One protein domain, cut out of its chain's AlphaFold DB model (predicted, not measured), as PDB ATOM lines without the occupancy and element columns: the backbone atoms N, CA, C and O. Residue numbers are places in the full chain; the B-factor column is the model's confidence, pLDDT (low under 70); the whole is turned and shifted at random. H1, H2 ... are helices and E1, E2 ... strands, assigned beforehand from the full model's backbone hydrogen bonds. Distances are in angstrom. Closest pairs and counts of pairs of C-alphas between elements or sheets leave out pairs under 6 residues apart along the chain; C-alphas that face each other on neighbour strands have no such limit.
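AT A GLANCE: This is residues 7 to 72 of the 90 residues of an uncharacterized protein of Candidatus Nitrosopelagicus sp (UniProt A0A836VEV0). Two paired antiparallel strands, E1 and E2, make a narrow ribbon in the middle, with the small helix H3 near the end of the ribbon where E1 ends and E2 begins. H1 and H2 lie to one side of the ribbon, spaced from each other, and no two helices touch. The printed part has 66 residues with three named helices and two named strands, in the order H1, H2, E1, H3, E2, and its class is mixed, helices and strands. The sheet has the order E1 - E2. The whole is compact, with a radius of gyration of the C-alphas of 12.0 A, and the C-alphas span 37 by 27 by 22 A.

HOW THE PARTS SIT: H1, residues 7 to 19, has a tight link of 2 residues to H2, residues 22 to 30. The two are only just apart, their closest C-alphas being 8.2 A from each other. E1, residues 40 to 45, comes after a short link, in which residues 36 to 37 pair antiparallel with residues 40 to 41 of E1. A tight link of one residue joins E1 to H3, residues 47 to 51. E2, residues 63 to 68, is the antiparallel neighbour of E1, with 160 degrees between their N-to-C directions. The C-alphas of Ser 40 and Tyr 68, which face each other, are 4.5 A apart. Across the pair, N 41 and O 67 are within hydrogen-bond range at 2.8 A, and so are N 63 and O 45 at 2.8 A. The closest C-alphas of H3 and E2 are those of Lys 47 and Ile 63, 5.9 A apart. H1 is apart from E1, E2 and H3, and H2 is apart from E2 and H3. In H1, H2 and H3 every O i to N i+4 pair is within hydrogen-bond range.

IN THESE COORDINATES: H1 begins with C-alpha 7 at (-11.844, 2.520, 46.928) and is 18.8 A long from first to last C-alpha. H2 is 12.1 A long, and E1 measures 16.2 A, from C-alpha 40 at (-22.715, 17.063, 48.491). H3 is 6.5 A long. E2 measures 16.3 A and ends with C-alpha 68 at (-20.923, 12.952, 48.026).

THE WHOLE: The two C-alphas farthest apart are those of Lys 52 and Tyr 72, 37.3 A from each other. The link from H3 to E2, with 11 residues, is long. The printed part has no cut. The mean pLDDT of the printed part of this model is 92.9, and no printed residue is under 70.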
ATOM      1  N   LYS A   7     -13.268   2.368  46.591       90.38
ATOM      2  CA  LYS A   7     -11.844   2.520  46.928       90.38
ATOM      3  C   LYS A   7     -11.099   3.534  46.050       90.38
ATOM      4  O   LYS A   7     -10.200   4.208  46.538       90.38
ATOM      5  N   ARG A   8     -11.478   3.677  44.773       92.06
ATOM      6  CA  ARG A   8     -10.858   4.674  43.884       92.06
ATOM      7  C   ARG A   8     -11.220   6.102  44.286       92.06
ATOM      8  O   ARG A   8     -10.383   6.978  44.134       92.06
ATOM      9  N   ALA A   9     -12.430   6.331  44.803       92.25
ATOM     10  CA  ALA A   9     -12.857   7.654  45.256       92.25
ATOM     11  C   ALA A   9     -12.071   8.085  46.501       92.25
ATOM     12  O   ALA A   9     -11.560   9.198  46.535       92.25
ATOM     13  N   ASP A  10     -11.894   7.175  47.463       89.44
ATOM     14  CA  ASP A  10     -11.082   7.412  48.664       89.44
ATOM     15  C   ASP A  10      -9.627   7.774  48.309       89.44
ATOM     16  O   ASP A  10      -9.117   8.815  48.717       89.44
ATOM     17  N   GLN A  11      -8.982   6.964  47.463       92.69
ATOM     18  CA  GLN A  11      -7.617   7.229  46.995       92.69
ATOM     19  C   GLN A  11      -7.511   8.546  46.220       92.69
ATOM     20  O   GLN A  11      -6.539   9.288  46.373       92.69
ATOM     21  N   PHE A  12      -8.508   8.835  45.381       93.06
ATOM     22  CA  PHE A  12      -8.554  10.059  44.597       93.06
ATOM     23  C   PHE A  12      -8.642  11.292  45.494       93.06
ATOM     24  O   PHE A  12      -7.851  12.214  45.324       93.06
ATOM     25  N   ILE A  13      -9.555  11.293  46.466       91.62
ATOM     26  CA  ILE A  13      -9.751  12.423  47.375       91.62
ATOM     27  C   ILE A  13      -8.528  12.655  48.252       91.62
ATOM     28  O   ILE A  13      -8.078  13.793  48.334       91.62
ATOM     29  N   LYS A  14      -7.916  11.607  48.813       91.88
ATOM     30  CA  LYS A  14      -6.676  11.750  49.595       91.88
ATOM     31  C   LYS A  14      -5.572  12.431  48.792       91.88
ATOM     32  O   LYS A  14      -4.939  13.368  49.278       91.88
ATOM     33  N   LYS A  15      -5.388  12.009  47.535       92.75
ATOM     34  CA  LYS A  15      -4.409  12.616  46.627       92.75
ATOM     35  C   LYS A  15      -4.797  14.041  46.233       92.75
ATOM     36  O   LYS A  15      -3.932  14.909  46.228       92.75
ATOM     37  N   LEU A  16      -6.066  14.299  45.922       92.56
ATOM     38  CA  LEU A  16      -6.547  15.638  45.581       92.56
ATOM     39  C   LEU A  16      -6.273  16.610  46.732       92.56
ATOM     40  O   LEU A  16      -5.621  17.621  46.517       92.56
ATOM     41  N   VAL A  17      -6.701  16.256  47.946       92.31
ATOM     42  CA  VAL A  17      -6.514  17.052  49.166       92.31
ATOM     43  C   VAL A  17      -5.035  17.333  49.426       92.31
ATOM     44  O   VAL A  17      -4.688  18.475  49.697       92.31
ATOM     45  N   SER A  18      -4.148  16.344  49.255       92.00
ATOM     46  CA  SER A  18      -2.695  16.541  49.428       92.00
ATOM     47  C   SER A  18      -2.050  17.517  48.435       92.00
ATOM     48  O   SER A  18      -0.944  17.992  48.676       92.00
ATOM     49  N   LEU A  19      -2.707  17.797  47.304       92.50
ATOM     50  CA  LEU A  19      -2.189  18.680  46.257       92.50
ATOM     51  C   LEU A  19      -2.752  20.104  46.349       92.50
ATOM     52  O   LEU A  19      -2.301  20.976  45.606       92.50
ATOM     53  N   ILE A  20      -3.751  20.345  47.205       93.38
ATOM     54  CA  ILE A  20      -4.357  21.669  47.357       93.38
ATOM     55  C   ILE A  20      -3.385  22.565  48.145       93.38
ATOM     56  O   ILE A  20      -2.984  22.196  49.251       93.38
ATOM     57  N   PRO A  21      -3.010  23.748  47.621       93.44
ATOM     58  CA  PRO A  21      -2.188  24.708  48.354       93.44
ATOM     59  C   PRO A  21      -2.829  25.108  49.688       93.44
ATOM     60  O   PRO A  21      -4.048  25.236  49.780       93.44
ATOM     61  N   ARG A  22      -2.013  25.370  50.718       92.50
ATOM     62  CA  ARG A  22      -2.508  25.707  52.068       92.50
ATOM     63  C   ARG A  22      -3.466  26.899  52.083       92.50
ATOM     64  O   ARG A  22      -4.480  26.841  52.765       92.50
ATOM     65  N   GLU A  23      -3.173  27.944  51.312       93.00
ATOM     66  CA  GLU A  23      -4.032  29.132  51.194       93.00
ATOM     67  C   GLU A  23      -5.408  28.765  50.626       93.00
ATOM     68  O   GLU A  23      -6.440  29.088  51.210       93.00
ATOM     69  N   THR A  24      -5.422  27.986  49.542       94.00
ATOM     70  CA  THR A  24      -6.647  27.471  48.926       94.00
ATOM     71  C   THR A  24      -7.422  26.551  49.868       94.00
ATOM     72  O   THR A  24      -8.647  26.617  49.931       94.00
ATOM     73  N   MET A  25      -6.725  25.706  50.632       94.81
ATOM     74  CA  MET A  25      -7.351  24.859  51.646       94.81
ATOM     75  C   MET A  25      -7.985  25.698  52.763       94.81
ATOM     76  O   MET A  25      -9.118  25.438  53.160       94.81
ATOM     77  N   SER A  26      -7.290  26.730  53.241       94.31
ATOM     78  CA  SER A  26      -7.813  27.649  54.255       94.31
ATOM     79  C   SER A  26      -9.083  28.352  53.773       94.31
ATOM     80  O   SER A  26     -10.052  28.456  54.526       94.31
ATOM     81  N   GLU A  27      -9.116  28.789  52.513       94.44
ATOM     82  CA  GLU A  27     -10.314  29.376  51.904       94.44
ATOM     83  C   GLU A  27     -11.471  28.361  51.832       94.44
ATOM     84  O   GLU A  27     -12.600  28.674  52.216       94.44
ATOM     85  N   LEU A  28     -11.195  27.119  51.407       94.44
ATOM     86  CA  LEU A  28     -12.191  26.039  51.370       94.44
ATOM     87  C   LEU A  28     -12.796  25.750  52.748       94.44
ATOM     88  O   LEU A  28     -14.005  25.553  52.847       94.44
ATOM     89  N   LEU A  29     -11.971  25.716  53.796       94.44
ATOM     90  CA  LEU A  29     -12.404  25.428  55.166       94.44
ATOM     91  C   LEU A  29     -13.166  26.592  55.810       94.44
ATOM     92  O   LEU A  29     -14.047  26.354  56.640       94.44
ATOM     93  N   THR A  30     -12.829  27.830  55.442       94.81
ATOM     94  CA  THR A  30     -13.513  29.038  55.931       94.81
ATOM     95  C   THR A  30     -14.935  29.098  55.380       94.81
ATOM     96  O   THR A  30     -15.879  29.266  56.145       94.81
ATOM     97  N   ASN A  31     -15.099  28.836  54.080       93.19
ATOM     98  CA  ASN A  31     -16.379  28.963  53.374       93.19
ATOM     99  C   ASN A  31     -17.034  27.596  53.097       93.19
ATOM    100  O   ASN A  31     -17.712  27.409  52.086       93.19
ATOM    101  N   ILE A  32     -16.784  26.598  53.951       93.62
ATOM    102  CA  ILE A  32     -17.148  25.202  53.665       93.62
ATOM    103  C   ILE A  32     -18.663  24.999  53.528       93.62
ATOM    104  O   ILE A  32     -19.105  24.218  52.690       93.62
ATOM    105  N   GLU A  33     -19.459  25.724  54.314       92.75
ATOM    106  CA  GLU A  33     -20.921  25.606  54.330       92.75
ATOM    107  C   GLU A  33     -21.551  26.110  53.030       92.75
ATOM    108  O   GLU A  33     -22.423  25.449  52.476       92.75
ATOM    109  N   GLU A  34     -21.040  27.212  52.476       94.00
ATOM    110  CA  GLU A  34     -21.486  27.776  51.190       94.00
ATOM    111  C   GLU A  34     -21.196  26.842  50.007       94.00
ATOM    112  O   GLU A  34     -21.786  26.950  48.930       94.00
ATOM    113  N   ARG A  35     -20.265  25.906  50.209       92.94
ATOM    114  CA  ARG A  35     -19.841  24.914  49.223       92.94
ATOM    115  C   ARG A  35     -20.563  23.580  49.395       92.94
ATOM    116  O   ARG A  35     -20.323  22.673  48.597       92.94
ATOM    117  N   ILE A  36     -21.439  23.444  50.390       93.75
ATOM    118  CA  ILE A  36     -22.241  22.246  50.633       93.75
ATOM    119  C   ILE A  36     -23.684  22.519  50.217       93.75
ATOM    120  O   ILE A  36     -24.308  23.488  50.635       93.75
ATOM    121  N   PHE A  37     -24.239  21.618  49.417       91.06
ATOM    122  CA  PHE A  37     -25.667  21.584  49.143       91.06
ATOM    123  C   PHE A  37     -26.172  20.157  49.342       91.06
ATOM    124  O   PHE A  37     -25.617  19.200  48.793       91.06
ATOM    125  N   GLU A  38     -27.197  20.024  50.185       87.94
ATOM    126  CA  GLU A  38     -27.661  18.744  50.730       87.94
ATOM    127  C   GLU A  38     -26.506  17.966  51.386       87.94
ATOM    128  O   GLU A  38     -25.908  18.453  52.342       87.94
ATOM    129  N   SER A  39     -26.175  16.780  50.878       88.56
ATOM    130  CA  SER A  39     -25.055  15.954  51.348       88.56
ATOM    131  C   SER A  39     -23.841  15.997  50.414       88.56
ATOM    132  O   SER A  39     -22.934  15.172  50.543       88.56
ATOM    133  N   SER A  40     -23.800  16.941  49.469       93.12
ATOM    134  CA  SER A  40     -22.715  17.063  48.491       93.12
ATOM    135  C   SER A  40     -21.895  18.329  48.705       93.12
ATOM    136  O   SER A  40     -22.452  19.415  48.840       93.12
ATOM    137  N   MET A  41     -20.571  18.202  48.671       94.81
ATOM    138  CA  MET A  41     -19.651  19.337  48.614       94.81
ATOM    139  C   MET A  41     -19.219  19.602  47.170       94.81
ATOM    140  O   MET A  41     -18.877  18.677  46.429       94.81
ATOM    141  N   TYR A  42     -19.190  20.875  46.784       95.12
ATOM    142  CA  TYR A  42     -18.788  21.343  45.466       95.12
ATOM    143  C   TYR A  42     -17.496  22.146  45.558       95.12
ATOM    144  O   TYR A  42     -17.439  23.200  46.187       95.12
ATOM    145  N   ILE A  43     -16.470  21.679  44.857       95.25
ATOM    146  CA  ILE A  43     -15.206  22.397  44.705       95.25
ATOM    147  C   ILE A  43     -15.059  22.779  43.239       95.25
ATOM    148  O   ILE A  43     -15.266  21.958  42.342       95.25
ATOM    149  N   ARG A  44     -14.744  24.043  42.979       95.69
ATOM    150  CA  ARG A  44     -14.653  24.606  41.633       95.69
ATOM    151  C   ARG A  44     -13.227  25.074  41.401       95.69
ATOM    152  O   ARG A  44     -12.808  26.061  41.993       95.69
ATOM    153  N   PHE A  45     -12.484  24.342  40.576       96.44
ATOM    154  CA  PHE A  45     -11.104  24.682  40.243       96.44
ATOM    155  C   PHE A  45     -10.997  25.319  38.864       96.44
ATOM    156  O   PHE A  45     -11.735  24.966  37.942       96.44
ATOM    157  N   SER A  46     -10.015  26.199  38.709       97.38
ATOM    158  CA  SER A  46      -9.720  26.835  37.438       97.38
ATOM    159  C   SER A  46      -9.213  25.841  36.401       97.38
ATOM    160  O   SER A  46      -8.249  25.108  36.639       97.38
ATOM    161  N   LYS A  47      -9.813  25.871  35.204       96.19
ATOM    162  CA  LYS A  47      -9.347  25.080  34.050       96.19
ATOM    163  C   LYS A  47      -7.909  25.436  33.684       96.19
ATOM    164  O   LYS A  47      -7.079  24.549  33.497       96.19
ATOM    165  N   GLN A  48      -7.619  26.735  33.607       96.06
ATOM    166  CA  GLN A  48      -6.319  27.245  33.172       96.06
ATOM    167  C   GLN A  48      -5.220  26.921  34.186       96.06
ATOM    168  O   GLN A  48      -4.119  26.518  33.809       96.06
ATOM    169  N   SER A  49      -5.529  27.042  35.478       95.88
ATOM    170  CA  SER A  49      -4.580  26.706  36.545       95.88
ATOM    171  C   SER A  49      -4.325  25.202  36.617       95.88
ATOM    172  O   SER A  49      -3.174  24.784  36.757       95.88
ATOM    173  N   LEU A  50      -5.358  24.373  36.414       94.44
ATOM    174  CA  LEU A  50      -5.205  22.919  36.440       94.44
ATOM    175  C   LEU A  50      -4.276  22.407  35.328       94.44
ATOM    176  O   LEU A  50      -3.471  21.514  35.585       94.44
ATOM    177  N   VAL A  51      -4.322  22.992  34.123       94.19
ATOM    178  CA  VAL A  51      -3.376  22.664  33.031       94.19
ATOM    179  C   VAL A  51      -1.924  22.917  33.459       94.19
ATOM    180  O   VAL A  51      -1.023  22.166  33.086       94.19
ATOM    181  N   LYS A  52      -1.700  23.917  34.319       94.81
ATOM    182  CA  LYS A  52      -0.400  24.231  34.934       94.81
ATOM    183  C   LYS A  52      -0.113  23.422  36.207       94.81
ATOM    184  O   LYS A  52       0.882  23.684  36.874       94.81
ATOM    185  N   LYS A  53      -0.951  22.430  36.535       92.19
ATOM    186  CA  LYS A  53      -0.899  21.599  37.753       92.19
ATOM    187  C   LYS A  53      -1.095  22.387  39.056       92.19
ATOM    188  O   LYS A  53      -0.638  21.954  40.108       92.19
ATOM    189  N   ILE A  54      -1.793  23.519  38.986       93.44
ATOM    190  CA  ILE A  54      -2.111  24.370  40.133       93.44
ATOM    191  C   ILE A  54      -3.603  24.230  40.444       93.44
ATOM    192  O   ILE A  54      -4.455  24.475  39.588       93.44
ATOM    193  N   LEU A  55      -3.927  23.849  41.679       95.06
ATOM    194  CA  LEU A  55      -5.301  23.806  42.177       95.06
ATOM    195  C   LEU A  55      -5.667  25.168  42.771       95.06
ATOM    196  O   LEU A  55      -5.395  25.430  43.935       95.06
ATOM    197  N   ALA A  56      -6.269  26.026  41.949       95.38
ATOM    198  CA  ALA A  56      -6.774  27.340  42.345       95.38
ATOM    199  C   ALA A  56      -8.290  27.402  42.142       95.38
ATOM    200  O   ALA A  56      -8.798  26.841  41.166       95.38
ATOM    201  N   LEU A  57      -9.005  28.059  43.054       95.38
ATOM    202  CA  LEU A  57     -10.462  28.178  42.991       95.38
ATOM    203  C   LEU A  57     -10.880  29.176  41.908       95.38
ATOM    204  O   LEU A  57     -10.197  30.166  41.666       95.38
ATOM    205  N   GLU A  58     -11.990  28.897  41.231       95.50
ATOM    206  CA  GLU A  58     -12.546  29.772  40.197       95.50
ATOM    207  C   GLU A  58     -14.057  29.563  40.100       95.50
ATOM    208  O   GLU A  58     -14.531  28.432  40.057       95.50
ATOM    209  N   GLU A  59     -14.830  30.646  40.050       92.25
ATOM    210  CA  GLU A  59     -16.294  30.550  39.958       92.25
ATOM    211  C   GLU A  59     -16.800  30.548  38.509       92.25
ATOM    212  O   GLU A  59     -17.834  29.945  38.204       92.25
ATOM    213  N   LYS A  60     -16.064  31.186  37.593       94.75
ATOM    214  CA  LYS A  60     -16.443  31.328  36.184       94.75
ATOM    215  C   LYS A  60     -15.832  30.212  35.338       94.75
ATOM    216  O   LYS A  60     -14.622  30.121  35.211       94.75
ATOM    217  N   ASP A  61     -16.688  29.407  34.713       94.31
ATOM    218  CA  ASP A  61     -16.301  28.267  33.866       94.31
ATOM    219  C   ASP A  61     -15.305  27.256  34.504       94.31
ATOM    220  O   ASP A  61     -14.292  26.893  33.897       94.31
ATOM    221  N   PRO A  62     -15.578  26.750  35.721       96.56
ATOM    222  CA  PRO A  62     -14.641  25.882  36.422       96.56
ATOM    223  C   PRO A  62     -14.705  24.422  35.979       96.56
ATOM    224  O   PRO A  62     -15.675  23.943  35.386       96.56
ATOM    225  N   ILE A  63     -13.704  23.663  36.411       95.06
ATOM    226  CA  ILE A  63     -13.820  22.217  36.586       95.06
ATOM    227  C   ILE A  63     -14.439  21.972  37.957       95.06
ATOM    228  O   ILE A  63     -13.841  22.258  38.996       95.06
ATOM    229  N   ARG A  64     -15.666  21.448  37.955       95.12
ATOM    230  CA  ARG A  64     -16.423  21.153  39.171       95.12
ATOM    231  C   ARG A  64     -16.146  19.730  39.645       95.12
ATOM    232  O   ARG A  64     -16.394  18.773  38.916       95.12
ATOM    233  N   PHE A  65     -15.713  19.612  40.890       94.75
ATOM    234  CA  PHE A  65     -15.651  18.371  41.644       94.75
ATOM    235  C   PHE A  65     -16.839  18.328  42.596       94.75
ATOM    236  O   PHE A  65     -17.026  19.246  43.392       94.75
ATOM    237  N   THR A  66     -17.633  17.266  42.503       95.06
ATOM    238  CA  THR A  66     -18.734  17.004  43.431       95.06
ATOM    239  C   THR A  66     -18.361  15.798  44.274       95.06
ATOM    240  O   THR A  66     -18.117  14.718  43.737       95.06
ATOM    241  N   ILE A  67     -18.301  15.990  45.586       93.75
ATOM    242  CA  ILE A  67     -18.012  14.938  46.557       93.75
ATOM    243  C   ILE A  67     -19.316  14.651  47.283       93.75
ATOM    244  O   ILE A  67     -19.925  15.570  47.814       93.75
ATOM    245  N   TYR A  68     -19.742  13.393  47.291       92.31
ATOM    246  CA  TYR A  68     -20.923  12.952  48.026       92.31
ATOM    247  C   TYR A  68     -20.495  12.140  49.246       92.31
ATOM    248  O   TYR A  68     -19.674  11.227  49.128       92.31
ATOM    249  N   THR A  69     -21.086  12.442  50.401       85.50
ATOM    250  CA  THR A  69     -20.943  11.645  51.623       85.50
ATOM    251  C   THR A  69     -22.329  11.224  52.118       85.50
ATOM    252  O   THR A  69     -23.246  12.043  52.124       85.50
ATOM    253  N   PRO A  70     -22.532   9.962  52.538       82.81
ATOM    254  CA  PRO A  70     -23.816   9.499  53.060       82.81
ATOM    255  C   PRO A  70     -24.006   9.917  54.533       82.81
ATOM    256  O   PRO A  70     -24.299   9.086  55.389       82.81
ATOM    257  N   THR A  71     -23.801  11.197  54.852       84.62
ATOM    258  CA  THR A  71     -24.066  11.753  56.186       84.62
ATOM    259  C   THR A  71     -25.502  12.272  56.224       84.62
ATOM    260  O   THR A  71     -25.851  13.225  55.525       84.62
ATOM    261  N   TYR A  72     -26.346  11.626  57.033       73.69
ATOM    262  CA  TYR A  72     -27.789  11.904  57.104       73.69
ATOM    263  C   TYR A  72     -28.154  12.997  58.117       73.69
ATOM    264  O   TYR A  72     -29.238  13.576  58.059       73.69
TER     265      TYR A  72